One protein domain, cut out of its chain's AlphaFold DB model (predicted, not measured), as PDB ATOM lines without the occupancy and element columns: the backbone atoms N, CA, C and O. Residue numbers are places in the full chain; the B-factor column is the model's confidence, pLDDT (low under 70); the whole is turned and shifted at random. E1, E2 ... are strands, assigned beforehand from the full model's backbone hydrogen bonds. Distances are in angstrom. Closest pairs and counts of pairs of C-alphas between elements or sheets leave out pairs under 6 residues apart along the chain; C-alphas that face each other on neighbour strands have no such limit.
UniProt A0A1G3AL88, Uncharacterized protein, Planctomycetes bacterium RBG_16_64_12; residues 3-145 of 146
ATOM      1  N   PHE A   3     -59.967 -12.305  88.091       98.19
ATOM      2  CA  PHE A   3     -61.038 -12.335  87.093       98.19
ATOM      3  C   PHE A   3     -60.460 -12.406  85.673       98.19
ATOM      4  O   PHE A   3     -59.355 -11.903  85.435       98.19
ATOM      5  N   SER A   4     -61.204 -12.996  84.735       98.25
ATOM      6  CA  SER A   4     -60.959 -12.799  83.303       98.25
ATOM      7  C   SER A   4     -61.129 -11.321  82.926       98.25
ATOM      8  O   SER A   4     -61.781 -10.570  83.660       98.25
ATOM      9  N   PRO A   5     -60.559 -10.865  81.794       97.31
ATOM     10  CA  PRO A   5     -60.637  -9.459  81.388       97.31
ATOM     11  C   PRO A   5     -62.068  -8.925  81.242       97.31
ATOM     12  O   PRO A   5     -62.323  -7.762  81.540       97.31
ATOM     13  N   ASP A   6     -63.000  -9.779  80.824       96.88
ATOM     14  CA  ASP A   6     -64.425  -9.470  80.679       96.88
ATOM     15  C   ASP A   6     -65.250  -9.704  81.961       96.88
ATOM     16  O   ASP A   6     -66.462  -9.483  81.968       96.88
ATOM     17  N   GLY A   7     -64.612 -10.160  83.044       97.50
ATOM     18  CA  GLY A   7     -65.246 -10.439  84.333       97.50
ATOM     19  C   GLY A   7     -66.150 -11.674  84.365       97.50
ATOM     20  O   GLY A   7     -66.811 -11.895  85.378       97.50
ATOM     21  N   ARG A   8     -66.205 -12.474  83.293       97.94
ATOM     22  CA  ARG A   8     -67.084 -13.654  83.206       97.94
ATOM     23  C   ARG A   8     -66.567 -14.866  83.970       97.94
ATOM     24  O   ARG A   8     -67.380 -15.692  84.373       97.94
ATOM     25  N   HIS A   9     -65.254 -14.955  84.157       98.38
ATOM     26  CA  HIS A   9     -64.592 -16.069  84.822       98.38
ATOM     27  C   HIS A   9     -63.831 -15.592  86.058       98.38
ATOM     28  O   HIS A   9     -63.238 -14.508  86.062       98.38
ATOM     29  N   LEU A  10     -63.805 -16.415  87.103       98.44
ATOM     30  CA  LEU A  10     -63.048 -16.183  88.331       98.44
ATOM     31  C   LEU A  10     -62.195 -17.408  88.660       98.44
ATOM     32  O   LEU A  10     -62.713 -18.502  88.871       98.44
ATOM     33  N   ALA A  11     -60.886 -17.188  88.786       98.56
ATOM     34  CA  ALA A  11     -59.928 -18.181  89.249       98.56
ATOM     35  C   ALA A  11     -59.345 -17.807  90.620       98.56
ATOM     36  O   ALA A  11     -58.925 -16.665  90.844       98.56
ATOM     37  N   TYR A  12     -59.251 -18.751  91.552       98.12
ATOM     38  CA  TYR A  12     -58.600 -18.524  92.845       98.12
ATOM     39  C   TYR A  12     -57.940 -19.784  93.398       98.12
ATOM     40  O   TYR A  12     -58.358 -20.892  93.100       98.12
ATOM     41  N   GLY A  13     -56.877 -19.593  94.179       96.94
ATOM     42  CA  GLY A  13     -56.185 -20.688  94.848       96.94
ATOM     43  C   GLY A  13     -56.879 -21.059  96.152       96.94
ATOM     44  O   GLY A  13     -57.361 -20.177  96.866       96.94
ATOM     45  N   VAL A  14     -56.906 -22.350  96.453       96.81
ATOM     46  CA  VAL A  14     -57.335 -22.906  97.738       96.81
ATOM     47  C   VAL A  14     -56.289 -23.898  98.221       96.81
ATOM     48  O   VAL A  14     -55.737 -24.654  97.423       96.81
ATOM     49  N   GLU A  15     -56.045 -23.915  99.526       95.94
ATOM     50  CA  GLU A  15     -55.191 -24.906 100.175       95.94
ATOM     51  C   GLU A  15     -56.063 -25.845 101.012       95.94
ATOM     52  O   GLU A  15     -56.985 -25.419 101.711       95.94
ATOM     53  N   THR A  16     -55.825 -27.151 100.926       93.75
ATOM     54  CA  THR A  16     -56.513 -28.144 101.756       93.75
ATOM     55  C   THR A  16     -55.577 -29.304 102.045       93.75
ATOM     56  O   THR A  16     -55.092 -29.956 101.126       93.75
ATOM     57  N   GLY A  17     -55.332 -29.579 103.327       92.62
ATOM     58  CA  GLY A  17     -54.482 -30.698 103.738       92.62
ATOM     59  C   GLY A  17     -53.028 -30.590 103.263       92.62
ATOM     60  O   GLY A  17     -52.410 -31.621 103.023       92.62
ATOM     61  N   GLY A  18     -52.500 -29.368 103.104       92.62
ATOM     62  CA  GLY A  18     -51.126 -29.117 102.647       92.62
ATOM     63  C   GLY A  18     -50.922 -29.216 101.133       92.62
ATOM     64  O   GLY A  18     -49.782 -29.246 100.680       92.62
ATOM     65  N   PHE A  19     -52.008 -29.280 100.362       95.06
ATOM     66  CA  PHE A  19     -51.980 -29.244  98.904       95.06
ATOM     67  C   PHE A  19     -52.776 -28.054  98.385       95.06
ATOM     68  O   PHE A  19     -53.795 -27.673  98.968       95.06
ATOM     69  N   GLU A  20     -52.353 -27.518  97.248       96.56
ATOM     70  CA  GLU A  20     -52.988 -26.378  96.601       96.56
ATOM     71  C   GLU A  20     -53.731 -26.785  95.324       96.56
ATOM     72  O   GLU A  20     -53.310 -27.661  94.562       96.56
ATOM     73  N   ARG A  21     -54.862 -26.122  95.084       95.88
ATOM     74  CA  ARG A  21     -55.698 -26.253  93.885       95.88
ATOM     75  C   ARG A  21     -56.088 -24.874  93.383       95.88
ATOM     76  O   ARG A  21     -56.212 -23.936  94.168       95.88
ATOM     77  N   ILE A  22     -56.347 -24.773  92.085       98.06
ATOM     78  CA  ILE A  22     -57.074 -23.637  91.523       98.06
ATOM     79  C   ILE A  22     -58.546 -24.015  91.398       98.06
ATOM     80  O   ILE A  22     -58.873 -25.107  90.949       98.06
ATOM     81  N   VAL A  23     -59.433 -23.114  91.796       98.25
ATOM     82  CA  VAL A  23     -60.862 -23.179  91.501       98.25
ATOM     83  C   VAL A  23     -61.139 -22.212  90.364       98.25
ATOM     84  O   VAL A  23     -60.816 -21.031  90.495       98.25
ATOM     85  N   LEU A  24     -61.729 -22.700  89.275       98.56
ATOM     86  CA  LEU A  24     -62.208 -21.904  88.147       98.56
ATOM     87  C   LEU A  24     -63.734 -22.014  88.096       98.56
ATOM     88  O   LEU A  24     -64.269 -23.106  87.937       98.56
ATOM     89  N   ASP A  25     -64.432 -20.895  88.284       98.25
ATOM     90  CA  ASP A  25     -65.903 -20.816  88.255       98.25
ATOM     91  C   ASP A  25     -66.605 -21.843  89.160       98.25
ATOM     92  O   ASP A  25     -67.608 -22.464  88.811       98.25
ATOM     93  N   GLY A  26     -66.044 -22.036  90.355       97.62
ATOM     94  CA  GLY A  26     -66.549 -22.985  91.348       97.62
ATOM     95  C   GLY A  26     -66.157 -24.444  91.099       97.62
ATOM     96  O   GLY A  26     -66.491 -25.292  91.921       97.62
ATOM     97  N   GLN A  27     -65.434 -24.745  90.016       97.62
ATOM     98  CA  GLN A  27     -64.907 -26.079  89.732       97.62
ATOM     99  C   GLN A  27     -63.446 -26.183  90.164       97.62
ATOM    100  O   GLN A  27     -62.598 -25.398  89.736       97.62
ATOM    101  N   GLU A  28     -63.143 -27.160  91.016       96.56
ATOM    102  CA  GLU A  28     -61.765 -27.460  91.400       96.56
ATOM    103  C   GLU A  28     -61.001 -28.083  90.224       96.56
ATOM    104  O   GLU A  28     -61.441 -29.063  89.622       96.56
ATOM    105  N   GLN A  29     -59.839 -27.515  89.922       96.00
ATOM    106  CA  GLN A  29     -58.858 -28.066  88.995       96.00
ATOM    107  C   GLN A  29     -57.947 -29.077  89.709       96.00
ATOM    108  O   GLN A  29     -58.131 -29.415  90.882       96.00
ATOM    109  N   ARG A  30     -56.930 -29.569  89.000       94.12
ATOM    110  CA  ARG A  30     -55.955 -30.523  89.534       94.12
ATOM    111  C   ARG A  30     -55.256 -30.031  90.812       94.12
ATOM    112  O   ARG A  30     -54.901 -28.860  90.947       94.12
ATOM    113  N   THR A  31     -54.989 -30.980  91.709       94.75
ATOM    114  CA  THR A  31     -54.216 -30.800  92.948       94.75
ATOM    115  C   THR A  31     -52.707 -30.832  92.711       94.75
ATOM    116  O   THR A  31     -52.206 -31.680  91.964       94.75
ATOM    117  N   PHE A  32     -51.983 -29.954  93.405       95.25
ATOM    118  CA  PHE A  32     -50.524 -29.864  93.395       95.25
ATOM    119  C   PHE A  32     -49.967 -29.672  94.809       95.25
ATOM    120  O   PHE A  32     -50.691 -29.252  95.707       95.25
ATOM    121  N   ASP A  33     -48.671 -29.932  94.994       95.50
ATOM    122  CA  ASP A  33     -47.995 -29.638  96.268       95.50
ATOM    123  C   ASP A  33     -47.989 -28.125  96.534       95.50
ATOM    124  O   ASP A  33     -48.134 -27.698  97.672       95.50
ATOM    125  N   ALA A  34     -47.821 -27.315  95.481       95.12
ATOM    126  CA  ALA A  34     -47.881 -25.859  95.560       95.12
ATOM    127  C   ALA A  34     -48.262 -25.228  94.213       95.12
ATOM    128  O   ALA A  34     -47.883 -25.718  93.141       95.12
ATOM    129  N   VAL A  35     -48.933 -24.082  94.272       96.25
ATOM    130  CA  VAL A  35     -49.192 -23.168  93.162       96.25
ATOM    131  C   VAL A  35     -48.483 -21.846  93.460       96.25
ATOM    132  O   VAL A  35     -48.570 -21.278  94.543       96.25
ATOM    133  N   ALA A  36     -47.734 -21.320  92.494       93.94
ATOM    134  CA  ALA A  36     -47.004 -20.079  92.701       93.94
ATOM    135  C   ALA A  36     -47.985 -18.911  92.893       93.94
ATOM    136  O   ALA A  36     -48.803 -18.610  92.012       93.94
ATOM    137  N   ALA A  37     -47.877 -18.225  94.032       90.44
ATOM    138  CA  ALA A  37     -48.693 -17.060  94.341       90.44
ATOM    139  C   ALA A  37     -48.582 -15.995  93.234       90.44
ATOM    140  O   ALA A  37     -47.500 -15.693  92.734       90.44
ATOM    141  N   GLY A  38     -49.722 -15.432  92.826       90.56
ATOM    142  CA  GLY A  38     -49.778 -14.398  91.785       90.56
ATOM    143  C   GLY A  38     -49.575 -14.889  90.345       90.56
ATOM    144  O   GLY A  38     -49.652 -14.075  89.429       90.56
ATOM    145  N   SER A  39     -49.379 -16.192  90.114       94.69
ATOM    146  CA  SER A  39     -49.106 -16.731  88.770       94.69
ATOM    147  C   SER A  39     -50.330 -16.860  87.856       94.69
ATOM    148  O   SER A  39     -50.166 -17.069  86.657       94.69
ATOM    149  N   LEU A  40     -51.547 -16.719  88.395       97.38
ATOM    150  CA  LEU A  40     -52.787 -16.805  87.618       97.38
ATOM    151  C   LEU A  40     -52.789 -15.789  86.468       97.38
ATOM    152  O   LEU A  40     -52.591 -14.584  86.668       97.38
ATOM    153  N   VAL A  41     -53.097 -16.248  85.262       97.56
ATOM    154  CA  VAL A  41     -53.215 -15.423  84.062       97.56
ATOM    155  C   VAL A  41     -54.337 -15.943  83.175       97.56
ATOM    156  O   VAL A  41     -54.347 -17.106  82.809       97.56
ATOM    157  N   PHE A  42     -55.268 -15.065  82.813       98.50
ATOM    158  CA  PHE A  42     -56.206 -15.333  81.726       98.50
ATOM    159  C   PHE A  42     -55.614 -14.851  80.403       98.50
ATOM    160  O   PHE A  42     -54.874 -13.857  80.395       98.50
ATOM    161  N   SER A  43     -55.956 -15.524  79.304       98.12
ATOM    162  CA  SER A  43     -55.773 -14.961  77.966       98.12
ATOM    163  C   SER A  43     -56.585 -13.665  77.808       98.12
ATOM    164  O   SER A  43     -57.552 -13.445  78.547       98.12
ATOM    165  N   PRO A  44     -56.213 -12.773  76.872       96.88
ATOM    166  CA  PRO A  44     -56.906 -11.496  76.684       96.88
ATOM    167  C   PRO A  44     -58.397 -11.624  76.348       96.88
ATOM    168  O   PRO A  44     -59.179 -10.754  76.716       96.88
ATOM    169  N   ASP A  45     -58.787 -12.710  75.682       95.12
ATOM    170  CA  ASP A  45     -60.181 -13.044  75.374       95.12
ATOM    171  C   ASP A  45     -60.906 -13.786  76.513       95.12
ATOM    172  O   ASP A  45     -62.088 -14.085  76.389       95.12
ATOM    173  N   GLY A  46     -60.214 -14.092  77.616       96.94
ATOM    174  CA  GLY A  46     -60.756 -14.834  78.754       96.94
ATOM    175  C   GLY A  46     -60.934 -16.338  78.524       96.94
ATOM    176  O   GLY A  46     -61.338 -17.025  79.459       96.94
ATOM    177  N   GLY A  47     -60.624 -16.855  77.328       96.50
ATOM    178  CA  GLY A  47     -60.877 -18.249  76.949       96.50
ATOM    179  C   GLY A  47     -59.916 -19.274  77.554       96.50
ATOM    180  O   GLY A  47     -60.267 -20.449  77.642       96.50
ATOM    181  N   HIS A  48     -58.732 -18.840  77.991       98.19
ATOM    182  CA  HIS A  48     -57.695 -19.699  78.554       98.19
ATOM    183  C   HIS A  48     -57.284 -19.243  79.949       98.19
ATOM    184  O   HIS A  48     -57.188 -18.041  80.221       98.19
ATOM    185  N   LEU A  49     -56.958 -20.205  80.813       98.50
ATOM    186  CA  LEU A  49     -56.370 -19.961  82.129       98.50
ATOM    187  C   LEU A  49     -55.003 -20.634  82.230       98.50
ATOM    188  O   LEU A  49     -54.864 -21.836  82.020       98.50
ATOM    189  N   GLY A  50     -54.002 -19.852  82.625       98.19
ATOM    190  CA  GLY A  50     -52.645 -20.289  82.903       98.19
ATOM    191  C   GLY A  50     -52.219 -20.008  84.345       98.19
ATOM    192  O   GLY A  50     -52.641 -19.016  84.943       98.19
ATOM    193  N   TYR A  51     -51.362 -20.857  84.907       98.12
ATOM    194  CA  TYR A  51     -50.674 -20.625  86.185       98.12
ATOM    195  C   TYR A  51     -49.406 -21.471  86.302       98.12
ATOM    196  O   TYR A  51     -49.165 -22.365  85.492       98.12
ATOM    197  N   ILE A  52     -48.580 -21.186  87.311       97.25
ATOM    198  CA  ILE A  52     -47.383 -21.977  87.614       97.25
ATOM    199  C   ILE A  52     -47.654 -22.833  88.841       97.25
ATOM    200  O   ILE A  52     -48.059 -22.321  89.882       97.25
ATOM    201  N   ALA A  53     -47.394 -24.127  88.725       97.19
ATOM    202  CA  ALA A  53     -47.494 -25.078  89.819       97.19
ATOM    203  C   ALA A  53     -46.183 -25.850  89.978       97.19
ATOM    204  O   ALA A  53     -45.272 -25.778  89.146       97.19
ATOM    205  N   GLY A  54     -46.068 -26.571  91.085       94.06
ATOM    206  CA  GLY A  54     -44.873 -27.326  91.394       94.06
ATOM    207  C   GLY A  54     -45.126 -28.560  92.237       94.06
ATOM    208  O   GLY A  54     -46.174 -28.734  92.855       94.06
ATOM    209  N   SER A  55     -44.102 -29.402  92.246       84.06
ATOM    210  CA  SER A  55     -43.875 -30.417  93.270       84.06
ATOM    211  C   SER A  55     -42.535 -30.147  93.958       84.06
ATOM    212  O   SER A  55     -41.826 -29.212  93.577       84.06
ATOM    213  N   GLN A  56     -42.145 -30.959  94.939       79.81
ATOM    214  CA  GLN A  56     -40.890 -30.758  95.690       79.81
ATOM    215  C   GLN A  56     -39.636 -30.469  94.833       79.81
ATOM    216  O   GLN A  56     -38.788 -29.693  95.259       79.81
ATOM    217  N   TYR A  57     -39.538 -31.019  93.616       84.25
ATOM    218  CA  TYR A  57     -38.326 -30.938  92.780       84.25
ATOM    219  C   TYR A  57     -38.525 -30.305  91.400       84.25
ATOM    220  O   TYR A  57     -37.590 -30.283  90.610       84.25
ATOM    221  N   ALA A  58     -39.735 -29.856  91.064       93.38
ATOM    222  CA  ALA A  58     -40.009 -29.352  89.722       93.38
ATOM    223  C   ALA A  58     -41.066 -28.253  89.725       93.38
ATOM    224  O   ALA A  58     -41.966 -28.214  90.572       93.38
ATOM    225  N   ARG A  59     -40.979 -27.384  88.725       96.38
ATOM    226  CA  ARG A  59     -41.981 -26.379  88.375       96.38
ATOM    227  C   ARG A  59     -42.469 -26.627  86.953       96.38
ATOM    228  O   ARG A  59     -41.764 -27.204  86.128       96.38
ATOM    229  N   PHE A  60     -43.701 -26.233  86.682       97.31
ATOM    230  CA  PHE A  60     -44.313 -26.345  85.362       97.31
ATOM    231  C   PHE A  60     -45.436 -25.323  85.223       97.31
ATOM    232  O   PHE A  60     -46.082 -24.947  86.204       97.31
ATOM    233  N   ALA A  61     -45.687 -24.899  83.989       97.81
ATOM    234  CA  ALA A  61     -46.930 -24.221  83.673       97.81
ATOM    235  C   ALA A  61     -48.091 -25.229  83.693       97.81
ATOM    236  O   ALA A  61     -47.929 -26.420  83.404       97.81
ATOM    237  N   VAL A  62     -49.273 -24.735  84.019       97.94
ATOM    238  CA  VAL A  62     -50.550 -25.391  83.766       97.94
ATOM    239  C   VAL A  62     -51.343 -24.443  82.885       97.94
ATOM    240  O   VAL A  62     -51.446 -23.264  83.214       97.94
ATOM    241  N   VAL A  63     -51.858 -24.941  81.765       98.19
ATOM    242  CA  VAL A  63     -52.745 -24.189  80.864       98.19
ATOM    243  C   VAL A  63     -53.970 -25.049  80.618       98.19
ATOM    244  O   VAL A  63     -53.822 -26.200  80.207       98.19
ATOM    245  N   ASP A  64     -55.149 -24.511  80.917       97.31
ATOM    246  CA  ASP A  64     -56.448 -25.184  80.788       97.31
ATOM    247  C   ASP A  64     -56.477 -26.558  81.484       97.31
ATOM    248  O   ASP A  64     -56.790 -27.583  80.883       97.31
ATOM    249  N   ASP A  65     -56.060 -26.581  82.758       95.75
ATOM    250  CA  ASP A  65     -55.911 -27.780  83.615       95.75
ATOM    251  C   ASP A  65     -54.931 -28.856  83.079       95.75
ATOM    252  O   ASP A  65     -54.742 -29.937  83.651       95.75
ATOM    253  N   SER A  66     -54.222 -28.547  81.990       95.94
ATOM    254  CA  SER A  66     -53.204 -29.407  81.407       95.94
ATOM    255  C   SER A  66     -51.816 -29.028  81.909       95.94
ATOM    256  O   SER A  66     -51.331 -27.912  81.705       95.94
ATOM    257  N   ARG A  67     -51.152 -29.986  82.564       95.50
ATOM    258  CA  ARG A  67     -49.770 -29.844  83.028       95.50
ATOM    259  C   ARG A  67     -48.802 -29.841  81.844       95.50
ATOM    260  O   ARG A  67     -48.786 -30.793  81.066       95.50
ATOM    261  N   LYS A  68     -47.942 -28.827  81.782       96.81
ATOM    262  CA  LYS A  68     -46.922 -28.657  80.738       96.81
ATOM    263  C   LYS A  68     -45.574 -29.278  81.150       96.81
ATOM    264  O   LYS A  68     -45.492 -29.856  82.243       96.81
ATOM    265  N   PRO A  69     -44.531 -29.260  80.294       95.81
ATOM    266  CA  PRO A  69     -43.238 -29.851  80.627       95.81
ATOM    267  C   PRO A  69     -42.656 -29.334  81.950       95.81
ATOM    268  O   PRO A  69     -42.891 -28.194  82.354       95.81
ATOM    269  N   ARG A  70     -41.917 -30.215  82.633       95.94
ATOM    270  CA  ARG A  70     -41.286 -29.951  83.931       95.94
ATOM    271  C   ARG A  70     -39.906 -29.339  83.738       95.94
ATOM    272  O   ARG A  70     -39.162 -29.811  82.886       95.94
ATOM    273  N   PHE A  71     -39.581 -28.373  84.585       96.88
ATOM    274  CA  PHE A  71     -38.294 -27.685  84.630       96.88
ATOM    275  C   PHE A  71     -37.894 -27.399  86.080       96.88
ATOM    276  O   PHE A  71     -38.715 -27.551  86.994       96.88
ATOM    277  N   ASP A  72     -36.658 -26.952  86.291       96.00
ATOM    278  CA  ASP A  72     -36.171 -26.577  87.623       96.00
ATOM    279  C   ASP A  72     -36.904 -25.316  88.108       96.00
ATOM    280  O   ASP A  72     -37.432 -25.281  89.220       96.00
ATOM    281  N   MET A  73     -37.034 -24.319  87.224       94.50
ATOM    282  CA  MET A  73     -37.872 -23.134  87.423       94.50
ATOM    283  C   MET A  73     -38.752 -22.862  86.210       94.50
ATOM    284  O   MET A  73     -38.360 -23.114  85.073       94.50
ATOM    285  N   VAL A  74     -39.931 -22.288  86.464       96.19
ATOM    286  CA  VAL A  74     -40.832 -21.742  85.443       96.19
ATOM    287  C   VAL A  74     -41.393 -20.415  85.937       96.19
ATOM    288  O   VAL A  74     -41.777 -20.300  87.101       96.19
ATOM    289  N   GLY A  75     -41.454 -19.419  85.056       94.56
ATOM    290  CA  GLY A  75     -41.970 -18.094  85.375       94.56
ATOM    291  C   GLY A  75     -42.409 -17.310  84.142       94.56
ATOM    292  O   GLY A  75     -42.327 -17.784  83.012       94.56
ATOM    293  N   TYR A  76     -42.890 -16.091  84.381       95.94
ATOM    294  CA  TYR A  76     -43.253 -15.120  83.341       95.94
ATOM    295  C   TYR A  76     -44.314 -15.585  82.327       95.94
ATOM    296  O   TYR A  76     -44.374 -15.049  81.221       95.94
ATOM    297  N   LEU A  77     -45.165 -16.545  82.704       97.44
ATOM    298  CA  LEU A  77     -46.238 -17.051  81.849       97.44
ATOM    299  C   LEU A  77     -47.142 -15.922  81.341       97.44
ATOM    300  O   LEU A  77     -47.656 -15.121  82.127       97.44
ATOM    301  N   ASN A  78     -47.376 -15.896  80.031       97.69
ATOM    302  CA  ASN A  78     -48.326 -15.004  79.385       97.69
ATOM    303  C   ASN A  78     -48.992 -15.659  78.174       97.69
ATOM    304  O   ASN A  78     -48.526 -16.681  77.673       97.69
ATOM    305  N   PHE A  79     -50.053 -15.020  77.687       98.12
ATOM    306  CA  PHE A  79     -50.695 -15.371  76.425       98.12
ATOM    307  C   PHE A  79     -50.471 -14.290  75.370       98.12
ATOM    308  O   PHE A  79     -50.369 -13.106  75.707       98.12
ATOM    309  N   SER A  80     -50.453 -14.695  74.099       97.69
ATOM    310  CA  SER A  80     -50.497 -13.764  72.973       97.69
ATOM    311  C   SER A  80     -51.785 -12.927  72.990       97.69
ATOM    312  O   SER A  80     -52.802 -13.363  73.540       97.69
ATOM    313  N   PRO A  81     -51.793 -11.738  72.353       96.56
ATOM    314  CA  PRO A  81     -52.974 -10.877  72.241       96.56
ATOM    315  C   PRO A  81     -54.245 -11.565  71.723       96.56
ATOM    316  O   PRO A  81     -55.348 -11.146  72.055       96.56
ATOM    317  N   ASP A  82     -54.094 -12.600  70.897       95.56
ATOM    318  CA  ASP A  82     -55.187 -13.393  70.331       95.56
ATOM    319  C   ASP A  82     -55.426 -14.730  71.054       95.56
ATOM    320  O   ASP A  82     -56.162 -15.566  70.538       95.56
ATOM    321  N   GLY A  83     -54.779 -14.954  72.203       95.81
ATOM    322  CA  GLY A  83     -54.935 -16.148  73.040       95.81
ATOM    323  C   GLY A  83     -54.290 -17.427  72.494       95.81
ATOM    324  O   GLY A  83     -54.253 -18.429  73.199       95.81
ATOM    325  N   ARG A  84     -53.745 -17.415  71.270       95.75
ATOM    326  CA  ARG A  84     -53.280 -18.624  70.561       95.75
ATOM    327  C   ARG A  84     -51.977 -19.222  71.078       95.75
ATOM    328  O   ARG A  84     -51.719 -20.406  70.852       95.75
ATOM    329  N   TYR A  85     -51.135 -18.412  71.709       96.94
ATOM    330  CA  TYR A  85     -49.829 -18.847  72.187       96.94
ATOM    331  C   TYR A  85     -49.722 -18.627  73.685       96.94
ATOM    332  O   TYR A  85     -49.897 -17.506  74.156       96.94
ATOM    333  N   ALA A  86     -49.385 -19.683  74.419       97.50
ATOM    334  CA  ALA A  86     -48.888 -19.585  75.781       97.50
ATOM    335  C   ALA A  86     -47.357 -19.568  75.742       97.50
ATOM    336  O   ALA A  86     -46.737 -20.471  75.170       97.50
ATOM    337  N   VAL A  87     -46.753 -18.552  76.361       97.81
ATOM    338  CA  VAL A  87     -45.297 -18.397  76.452       97.81
ATOM    339  C   VAL A  87     -44.863 -18.243  77.897       97.81
ATOM    340  O   VAL A  87     -45.533 -17.579  78.683       97.81
ATOM    341  N   TYR A  88     -43.743 -18.848  78.262       97.56
ATOM    342  CA  TYR A  88     -43.140 -18.714  79.587       97.56
ATOM    343  C   TYR A  88     -41.626 -18.884  79.501       97.56
ATOM    344  O   TYR A  88     -41.116 -19.425  78.523       97.56
ATOM    345  N   ALA A  89     -40.898 -18.436  80.521       97.12
ATOM    346  CA  ALA A  89     -39.482 -18.756  80.661       97.12
ATOM    347  C   ALA A  89     -39.307 -19.952  81.594       97.12
ATOM    348  O   ALA A  89     -40.076 -20.138  82.544       97.12
ATOM    349  N   ALA A  90     -38.271 -20.736  81.341       97.25
ATOM    350  CA  ALA A  90     -37.892 -21.868  82.162       97.25
ATOM    351  C   ALA A  90     -36.376 -21.921  82.361       97.25
ATOM    352  O   ALA A  90     -35.615 -21.357  81.572       97.25
ATOM    353  N   THR A  91     -35.947 -22.622  83.410       96.94
ATOM    354  CA  THR A  91     -34.542 -22.996  83.600       96.94
ATOM    355  C   THR A  91     -34.398 -24.503  83.734       96.94
ATOM    356  O   THR A  91     -35.196 -25.153  84.411       96.94
ATOM    357  N   GLN A  92     -33.348 -25.048  83.130       96.31
ATOM    358  CA  GLN A  92     -32.926 -26.430  83.317       96.31
ATOM    359  C   GLN A  92     -31.404 -26.469  83.463       96.31
ATOM    360  O   GLN A  92     -30.676 -26.073  82.552       96.31
ATOM    361  N   GLY A  93     -30.919 -26.941  84.610       95.31
ATOM    362  CA  GLY A  93     -29.506 -26.868  84.958       95.31
ATOM    363  C   GLY A  93     -29.027 -25.417  84.981       95.31
ATOM    364  O   GLY A  93     -29.579 -24.580  85.689       95.31
ATOM    365  N   THR A  94     -28.001 -25.115  84.190       94.50
ATOM    366  CA  THR A  94     -27.411 -23.772  84.079       94.50
ATOM    367  C   THR A  94     -27.994 -22.944  82.933       94.50
ATOM    368  O   THR A  94     -27.460 -21.883  82.630       94.50
ATOM    369  N   SER A  95     -29.041 -23.432  82.264       96.62
ATOM    370  CA  SER A  95     -29.577 -22.815  81.052       96.62
ATOM    371  C   SER A  95     -30.987 -22.286  81.274       96.62
ATOM    372  O   SER A  95     -31.857 -22.997  81.777       96.62
ATOM    373  N   ALA A  96     -31.221 -21.055  80.834       97.88
ATOM    374  CA  ALA A  96     -32.523 -20.417  80.731       97.88
ATOM    375  C   ALA A  96     -32.965 -20.318  79.263       97.88
ATOM    376  O   ALA A  96     -32.146 -20.074  78.376       97.88
ATOM    377  N   PHE A  97     -34.259 -20.501  79.010       98.06
ATOM    378  CA  PHE A  97     -34.864 -20.441  77.674       98.06
ATOM    379  C   PHE A  97     -36.359 -20.121  77.768       98.06
ATOM    380  O   PHE A  97     -36.986 -20.276  78.821       98.06
ATOM    381  N   THR A  98     -36.941 -19.672  76.662       97.88
ATOM    382  CA  THR A  98     -38.391 -19.519  76.509       97.88
ATOM    383  C   THR A  98     -39.024 -20.842  76.088       97.88
ATOM    384  O   THR A  98     -38.379 -21.731  75.529       97.88
ATOM    385  N   VAL A  99     -40.308 -20.996  76.379       98.06
ATOM    386  CA  VAL A  99     -41.130 -22.117  75.935       98.06
ATOM    387  C   VAL A  99     -42.380 -21.542  75.295       98.06
ATOM    388  O   VAL A  99     -43.056 -20.720  75.908       98.06
ATOM    389  N   VAL A 100     -42.690 -21.994  74.081       97.12
ATOM    390  CA  VAL A 100     -43.871 -21.583  73.313       97.12
ATOM    391  C   VAL A 100     -44.724 -22.820  73.067       97.12
ATOM    392  O   VAL A 100     -44.250 -23.771  72.449       97.12
ATOM    393  N   ASN A 101     -45.969 -22.833  73.551       95.12
ATOM    394  CA  ASN A 101     -46.895 -23.966  73.399       95.12
ATOM    395  C   ASN A 101     -46.217 -25.325  73.676       95.12
ATOM    396  O   ASN A 101     -46.225 -26.234  72.845       95.12
ATOM    397  N   ASP A 102     -45.597 -25.433  74.854       93.81
ATOM    398  CA  ASP A 102     -44.923 -26.631  75.375       93.81
ATOM    399  C   ASP A 102     -43.603 -27.010  74.679       93.81
ATOM    400  O   ASP A 102     -43.008 -28.040  75.005       93.81
ATOM    401  N   ARG A 103     -43.106 -26.181  73.752       96.00
ATOM    402  CA  ARG A 103     -41.848 -26.410  73.026       96.00
ATOM    403  C   ARG A 103     -40.763 -25.437  73.488       96.00
ATOM    404  O   ARG A 103     -40.921 -24.232  73.285       96.00
ATOM    405  N   PRO A 104     -39.679 -25.925  74.119       96.44
ATOM    406  CA  PRO A 104     -38.522 -25.098  74.441       96.44
ATOM    407  C   PRO A 104     -37.904 -24.482  73.188       96.44
ATOM    408  O   PRO A 104     -37.747 -25.167  72.174       96.44
ATOM    409  N   ALA A 105     -37.525 -23.212  73.270       94.62
ATOM    410  CA  ALA A 105     -36.738 -22.560  72.239       94.62
ATOM    411  C   ALA A 105     -35.333 -23.176  72.155       94.62
ATOM    412  O   ALA A 105     -34.770 -23.649  73.145       94.62
ATOM    413  N   ALA A 106     -34.746 -23.147  70.956       91.00
ATOM    414  CA  ALA A 106     -33.384 -23.633  70.735       91.00
ATOM    415  C   ALA A 106     -32.322 -22.717  71.370       91.00
ATOM    416  O   ALA A 106     -31.235 -23.176  71.723       91.00
ATOM    417  N   HIS A 107     -32.624 -21.425  71.511       93.62
ATOM    418  CA  HIS A 107     -31.711 -20.457  72.103       93.62
ATOM    419  C   HIS A 107     -31.685 -20.595  73.626       93.62
ATOM    420  O   HIS A 107     -32.722 -20.580  74.286       93.62
ATOM    421  N   GLN A 108     -30.474 -20.709  74.170       96.88
ATOM    422  CA  GLN A 108     -30.218 -20.809  75.603       96.88
ATOM    423  C   GLN A 108     -29.324 -19.666  76.083       96.88
ATOM    424  O   GLN A 108     -28.413 -19.212  75.371       96.88
ATOM    425  N   TYR A 109     -29.587 -19.263  77.322       97.69
ATOM    426  CA  TYR A 109     -28.988 -18.134  78.024       97.69
ATOM    427  C   TYR A 109     -28.569 -18.549  79.435       97.69
ATOM    428  O   TYR A 109     -29.047 -19.559  79.950       97.69
ATOM    429  N   ASP A 110     -27.731 -17.748  80.082       97.12
ATOM    430  CA  ASP A 110     -27.371 -17.943  81.491       97.12
ATOM    431  C   ASP A 110     -28.549 -17.562  82.401       97.12
ATOM    432  O   ASP A 110     -28.782 -18.176  83.441       97.12
ATOM    433  N   ALA A 111     -29.326 -16.549  81.997       95.56
ATOM    434  CA  ALA A 111     -30.557 -16.146  82.666       95.56
ATOM    435  C   ALA A 111     -31.505 -15.404  81.715       95.56
ATOM    436  O   ALA A 111     -31.067 -14.693  80.814       95.56
ATOM    437  N   ILE A 112     -32.809 -15.512  81.977       95.25
ATOM    438  CA  ILE A 112     -33.838 -14.620  81.429       95.25
ATOM    439  C   ILE A 112     -34.379 -13.789  82.586       95.25
ATOM    440  O   ILE A 112     -34.840 -14.337  83.593       95.25
ATOM    441  N   TRP A 113     -34.315 -12.468  82.450       85.06
ATOM    442  CA  TRP A 113     -34.711 -11.535  83.494       85.06
ATOM    443  C   TRP A 113     -35.826 -10.613  83.008       85.06
ATOM    444  O   TRP A 113     -35.737 -10.002  81.947       85.06
ATOM    445  N   LEU A 114     -36.865 -10.481  83.828       81.88
ATOM    446  CA  LEU A 114     -37.875  -9.436  83.722       81.88
ATOM    447  C   LEU A 114     -38.081  -8.837  85.113       81.88
ATOM    448  O   LEU A 114     -37.818  -9.491  86.127       81.88
ATOM    449  N   ALA A 115     -38.569  -7.597  85.177       77.88
ATOM    450  CA  ALA A 115     -38.876  -6.974  86.459       77.88
ATOM    451  C   ALA A 115     -39.878  -7.830  87.259       77.88
ATOM    452  O   ALA A 115     -40.750  -8.500  86.700       77.88
ATOM    453  N   HIS A 116     -39.753  -7.813  88.585       66.25
ATOM    454  CA  HIS A 116     -40.580  -8.641  89.458       66.25
ATOM    455  C   HIS A 116     -42.082  -8.406  89.210       66.25
ATOM    456  O   HIS A 116     -42.544  -7.267  89.149       66.25
ATOM    457  N   GLY A 117     -42.847  -9.492  89.078       69.25
ATOM    458  CA  GLY A 117     -44.285  -9.445  88.792       69.25
ATOM    459  C   GLY A 117     -44.652  -9.198  87.324       69.25
ATOM    460  O   GLY A 117     -45.840  -9.159  87.005       69.25
ATOM    461  N   GLN A 118     -43.673  -9.053  86.426       82.00
ATOM    462  CA  GLN A 118     -43.928  -9.005  84.988       82.00
ATOM    463  C   GLN A 118     -44.254 -10.395  84.434       82.00
ATOM    464  O   GLN A 118     -43.912 -11.429  85.007       82.00
ATOM    465  N   LYS A 119     -44.911 -10.402  83.280       91.88
ATOM    466  CA  LYS A 119     -45.038 -11.567  82.403       91.88
ATOM    467  C   LYS A 119     -44.231 -11.290  81.137       91.88
ATOM    468  O   LYS A 119     -43.873 -10.136  80.917       91.88
ATOM    469  N   LEU A 120     -43.996 -12.291  80.291       94.25
ATOM    470  CA  LEU A 120     -43.375 -12.062  78.983       94.25
ATOM    471  C   LEU A 120     -44.234 -11.100  78.133       94.25
ATOM    472  O   LEU A 120     -45.385 -11.440  77.832       94.25
ATOM    473  N   PRO A 121     -43.738  -9.899  77.785       95.00
ATOM    474  CA  PRO A 121     -44.499  -8.914  77.025       95.00
ATOM    475  C   PRO A 121     -44.565  -9.281  75.541       95.00
ATOM    476  O   PRO A 121     -43.549  -9.575  74.925       95.00
ATOM    477  N   PHE A 122     -45.762  -9.210  74.958       96.62
ATOM    478  CA  PHE A 122     -45.956  -9.305  73.512       96.62
ATOM    479  C   PHE A 122     -45.958  -7.912  72.875       96.62
ATOM    480  O   PHE A 122     -46.701  -7.033  73.313       96.62
ATOM    481  N   ASP A 123     -45.198  -7.753  71.796       96.00
ATOM    482  CA  ASP A 123     -45.171  -6.565  70.933       96.00
ATOM    483  C   ASP A 123     -46.219  -6.641  69.818       96.00
ATOM    484  O   ASP A 123     -46.677  -5.631  69.286       96.00
ATOM    485  N   SER A 124     -46.607  -7.860  69.436       96.56
ATOM    486  CA  SER A 124     -47.667  -8.118  68.462       96.56
ATOM    487  C   SER A 124     -48.328  -9.472  68.733       96.56
ATOM    488  O   SER A 124     -48.025 -10.132  69.719       96.56
ATOM    489  N   ARG A 125     -49.215  -9.940  67.844       95.75
ATOM    490  CA  ARG A 125     -49.824 -11.280  67.974       95.75
ATOM    491  C   ARG A 125     -48.799 -12.414  68.003       95.75
ATOM    492  O   ARG A 125     -49.080 -13.455  68.582       95.75
ATOM    493  N   LYS A 126     -47.644 -12.208  67.368       96.62
ATOM    494  CA  LYS A 126     -46.618 -13.239  67.196       96.62
ATOM    495  C   LYS A 126     -45.248 -12.865  67.744       96.62
ATOM    496  O   LYS A 126     -44.378 -13.717  67.777       96.62
ATOM    497  N   LYS A 127     -45.047 -11.613  68.155       97.69
ATOM    498  CA  LYS A 127     -43.743 -11.123  68.617       97.69
ATOM    499  C   LYS A 127     -43.783 -10.818  70.094       97.69
ATOM    500  O   LYS A 127     -44.736 -10.177  70.537       97.69
ATOM    501  N   PHE A 128     -42.765 -11.253  70.814       97.00
ATOM    502  CA  PHE A 128     -42.561 -10.944  72.221       97.00
ATOM    503  C   PHE A 128     -41.075 -10.723  72.486       97.00
ATOM    504  O   PHE A 128     -40.232 -11.212  71.733       97.00
ATOM    505  N   HIS A 129     -40.752 -10.001  73.555       96.44
ATOM    506  CA  HIS A 129     -39.366  -9.695  73.890       96.44
ATOM    507  C   HIS A 129     -39.045  -9.945  75.357       96.44
ATOM    508  O   HIS A 129     -39.924 -10.030  76.216       96.44
ATOM    509  N   TYR A 130     -37.758 -10.067  75.655       96.38
ATOM    510  CA  TYR A 130     -37.250 -10.216  77.013       96.38
ATOM    511  C   TYR A 130     -35.780  -9.810  77.100       96.38
ATOM    512  O   TYR A 130     -35.092  -9.681  76.088       96.38
ATOM    513  N   LEU A 131     -35.292  -9.609  78.326       95.94
ATOM    514  CA  LEU A 131     -33.865  -9.436  78.568       95.94
ATOM    515  C   LEU A 131     -33.234 -10.782  78.898       95.94
ATOM    516  O   LEU A 131     -33.730 -11.525  79.749       95.94
ATOM    517  N   ALA A 132     -32.119 -11.077  78.244       96.88
ATOM    518  CA  ALA A 132     -31.359 -12.292  78.470       96.88
ATOM    519  C   ALA A 132     -29.909 -11.969  78.817       96.88
ATOM    520  O   ALA A 132     -29.324 -11.036  78.267       96.88
ATOM    521  N   ILE A 133     -29.325 -12.748  79.722       96.69
ATOM    522  CA  ILE A 133     -27.906 -12.679  80.061       96.69
ATOM    523  C   ILE A 133     -27.204 -13.851  79.395       96.69
ATOM    524  O   ILE A 133     -27.633 -14.995  79.545       96.69
ATOM    525  N   LYS A 134     -26.121 -13.568  78.678       96.56
ATOM    526  CA  LYS A 134     -25.241 -14.590  78.114       96.56
ATOM    527  C   LYS A 134     -23.804 -14.106  78.136       96.56
ATOM    528  O   LYS A 134     -23.515 -13.021  77.632       96.56
ATOM    529  N   GLU A 135     -22.927 -14.895  78.746       95.75
ATOM    530  CA  GLU A 135     -21.492 -14.614  78.856       95.75
ATOM    531  C   GLU A 135     -21.224 -13.229  79.475       95.75
ATOM    532  O   GLU A 135     -20.389 -12.450  79.020       95.75
ATOM    533  N   GLY A 136     -21.997 -12.885  80.511       93.38
ATOM    534  CA  GLY A 136     -21.877 -11.613  81.235       93.38
ATOM    535  C   GLY A 136     -22.431 -10.382  80.505       93.38
ATOM    536  O   GLY A 136     -22.374  -9.284  81.056       93.38
ATOM    537  N   SER A 137     -22.997 -10.545  79.306       96.31
ATOM    538  CA  SER A 137     -23.635  -9.465  78.543       96.31
ATOM    539  C   SER A 137     -25.158  -9.560  78.605       96.31
ATOM    540  O   SER A 137     -25.710 -10.659  78.643       96.31
ATOM    541  N   ILE A 138     -25.837  -8.408  78.607       96.06
ATOM    542  CA  ILE A 138     -27.304  -8.312  78.569       96.06
ATOM    543  C   ILE A 138     -27.749  -8.037  77.131       96.06
ATOM    544  O   ILE A 138     -27.239  -7.123  76.488       96.06
ATOM    545  N   TYR A 139     -28.741  -8.789  76.667       96.38
ATOM    546  CA  TYR A 139     -29.343  -8.673  75.343       96.38
ATOM    547  C   TYR A 139     -30.835  -8.381  75.475       96.38
ATOM    548  O   TYR A 139     -31.508  -9.006  76.294       96.38
ATOM    549  N   LEU A 140     -31.358  -7.476  74.645       96.25
ATOM    550  CA  LEU A 140     -32.783  -7.455  74.318       96.25
ATOM    551  C   LEU A 140     -33.011  -8.493  73.220       96.25
ATOM    552  O   LEU A 140     -32.450  -8.371  72.132       96.25
ATOM    553  N   VAL A 141     -33.793  -9.520  73.529       97.06
ATOM    554  CA  VAL A 141     -34.139 -10.587  72.594       97.06
ATOM    555  C   VAL A 141     -35.572 -10.377  72.145       97.06
ATOM    556  O   VAL A 141     -36.458 -10.243  72.984       97.06
ATOM    557  N   GLU A 142     -35.788 -10.378  70.836       97.00
ATOM    558  CA  GLU A 142     -37.109 -10.398  70.213       97.00
ATOM    559  C   GLU A 142     -37.312 -11.776  69.579       97.00
ATOM    560  O   GLU A 142     -36.491 -12.228  68.780       97.00
ATOM    561  N   GLU A 143     -38.397 -12.454  69.938       95.88
ATOM    562  CA  GLU A 143     -38.776 -13.744  69.369       95.88
ATOM    563  C   GLU A 143     -40.097 -13.623  68.617       95.88
ATOM    564  O   GLU A 143     -41.035 -12.960  69.065       95.88
ATOM    565  N   GLU A 144     -40.169 -14.284  67.462       96.19
ATOM    566  CA  GLU A 144     -41.381 -14.419  66.663       96.19
ATOM    567  C   GLU A 144     -41.824 -15.885  66.667       96.19
ATOM    568  O   GLU A 144     -41.012 -16.784  66.452       96.19
ATOM    569  N   VAL A 145     -43.104 -16.130  66.940       91.75
ATOM    570  CA  VAL A 145     -43.705 -17.468  66.894       91.75
ATOM    571  C   VAL A 145     -44.283 -17.746  65.505       91.75
ATOM    572  O   VAL A 145     -44.893 -16.864  64.892       91.75
TER     573      VAL A 145
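Overview. This is residues 3 to 145 of the 146 residues of an uncharacterized protein of Planctomycetes bacterium RBG_16_64_12 (UniProt A0A1G3AL88). Four small antiparallel sheets stand in a row along the longest axis: the strand pair E4 and E5, the sheet E6 E7 E8 and the sheet E9 E10 E11 are stacked face to face, and the strongly twisted sheet E1 E2 E3 makes the end of the row beside E4. The chain builds these sheets one after another, with a long loop, residues 114 to 126, between E9 and E10. The printed part has 143 residues with eleven named strands, E1 to E11 in chain order, and no named helix; its class is all strand, though under half of the residues, 71, are in named strands. It is compact, with a radius of gyration of the C-alphas of 15.1 A, and spans 46 by 34 by 24 A.

Arrangement. Look first at E6, residues 73 to 79, E7, residues 86 to 92, and E8, residues 95 to 100, a meander, each strand the antiparallel neighbour of the one before. You will find N 75 and O 89 at 3.0 A, and N 90 and O 97 at 2.9 A. This sheet is face to face with the hairpin E4, residues 49 to 55, and E5, residues 58 to 63, best planes 17 degrees apart; the closest C-alphas of E5 and E6 are those of Arg 59 and Met 73, 5.3 A. In the hairpin, N 53 and O 60 are 3.0 A apart. The sheet E6 E7 E8 is also face to face with the meander E9, residues 111 to 113, E10, residues 127 to 134, and E11, residues 137 to 144, best planes 8 degrees apart. There N 113 and O 131 are 2.9 A apart, and N 130 and O 141 3.0 A; E10 bends by 55 degrees at residue 131. Find next the meander E1, residues 10 to 16, E2, residues 19 to 24, and E3, residues 27 to 32, with N 14 and O 21 at 2.9 A and N 29 and O 22 at 2.8 A; the closest C-alphas of E3 and E4 are those of Phe 32 and Gly 54, 6.5 A. E2 and E4 are near each other, with 7 pairs of C-alphas within 10 A.

Along the chain. Find C-alpha 73 at (-37.872, -23.134, 87.423); E6 runs 18.6 A from there, and E7 18.9 A. E1 begins at C-alpha 10, (-63.048, -16.183, 88.331), and runs 19.1 A; E4 runs 19.7 A. E10 runs 21.1 A, and E11 runs 21.9 A to C-alpha 144 at (-41.381, -14.419, 66.663).

Size, cuts and confidence. The two C-alphas farthest apart, those of Gly 26 and Glu 135, are 47.5 A apart. The printed part has no cut. The links E3 to E4 and E9 to E10 are long. Confidence is low at residues 116 to 117, with pLDDT under 70.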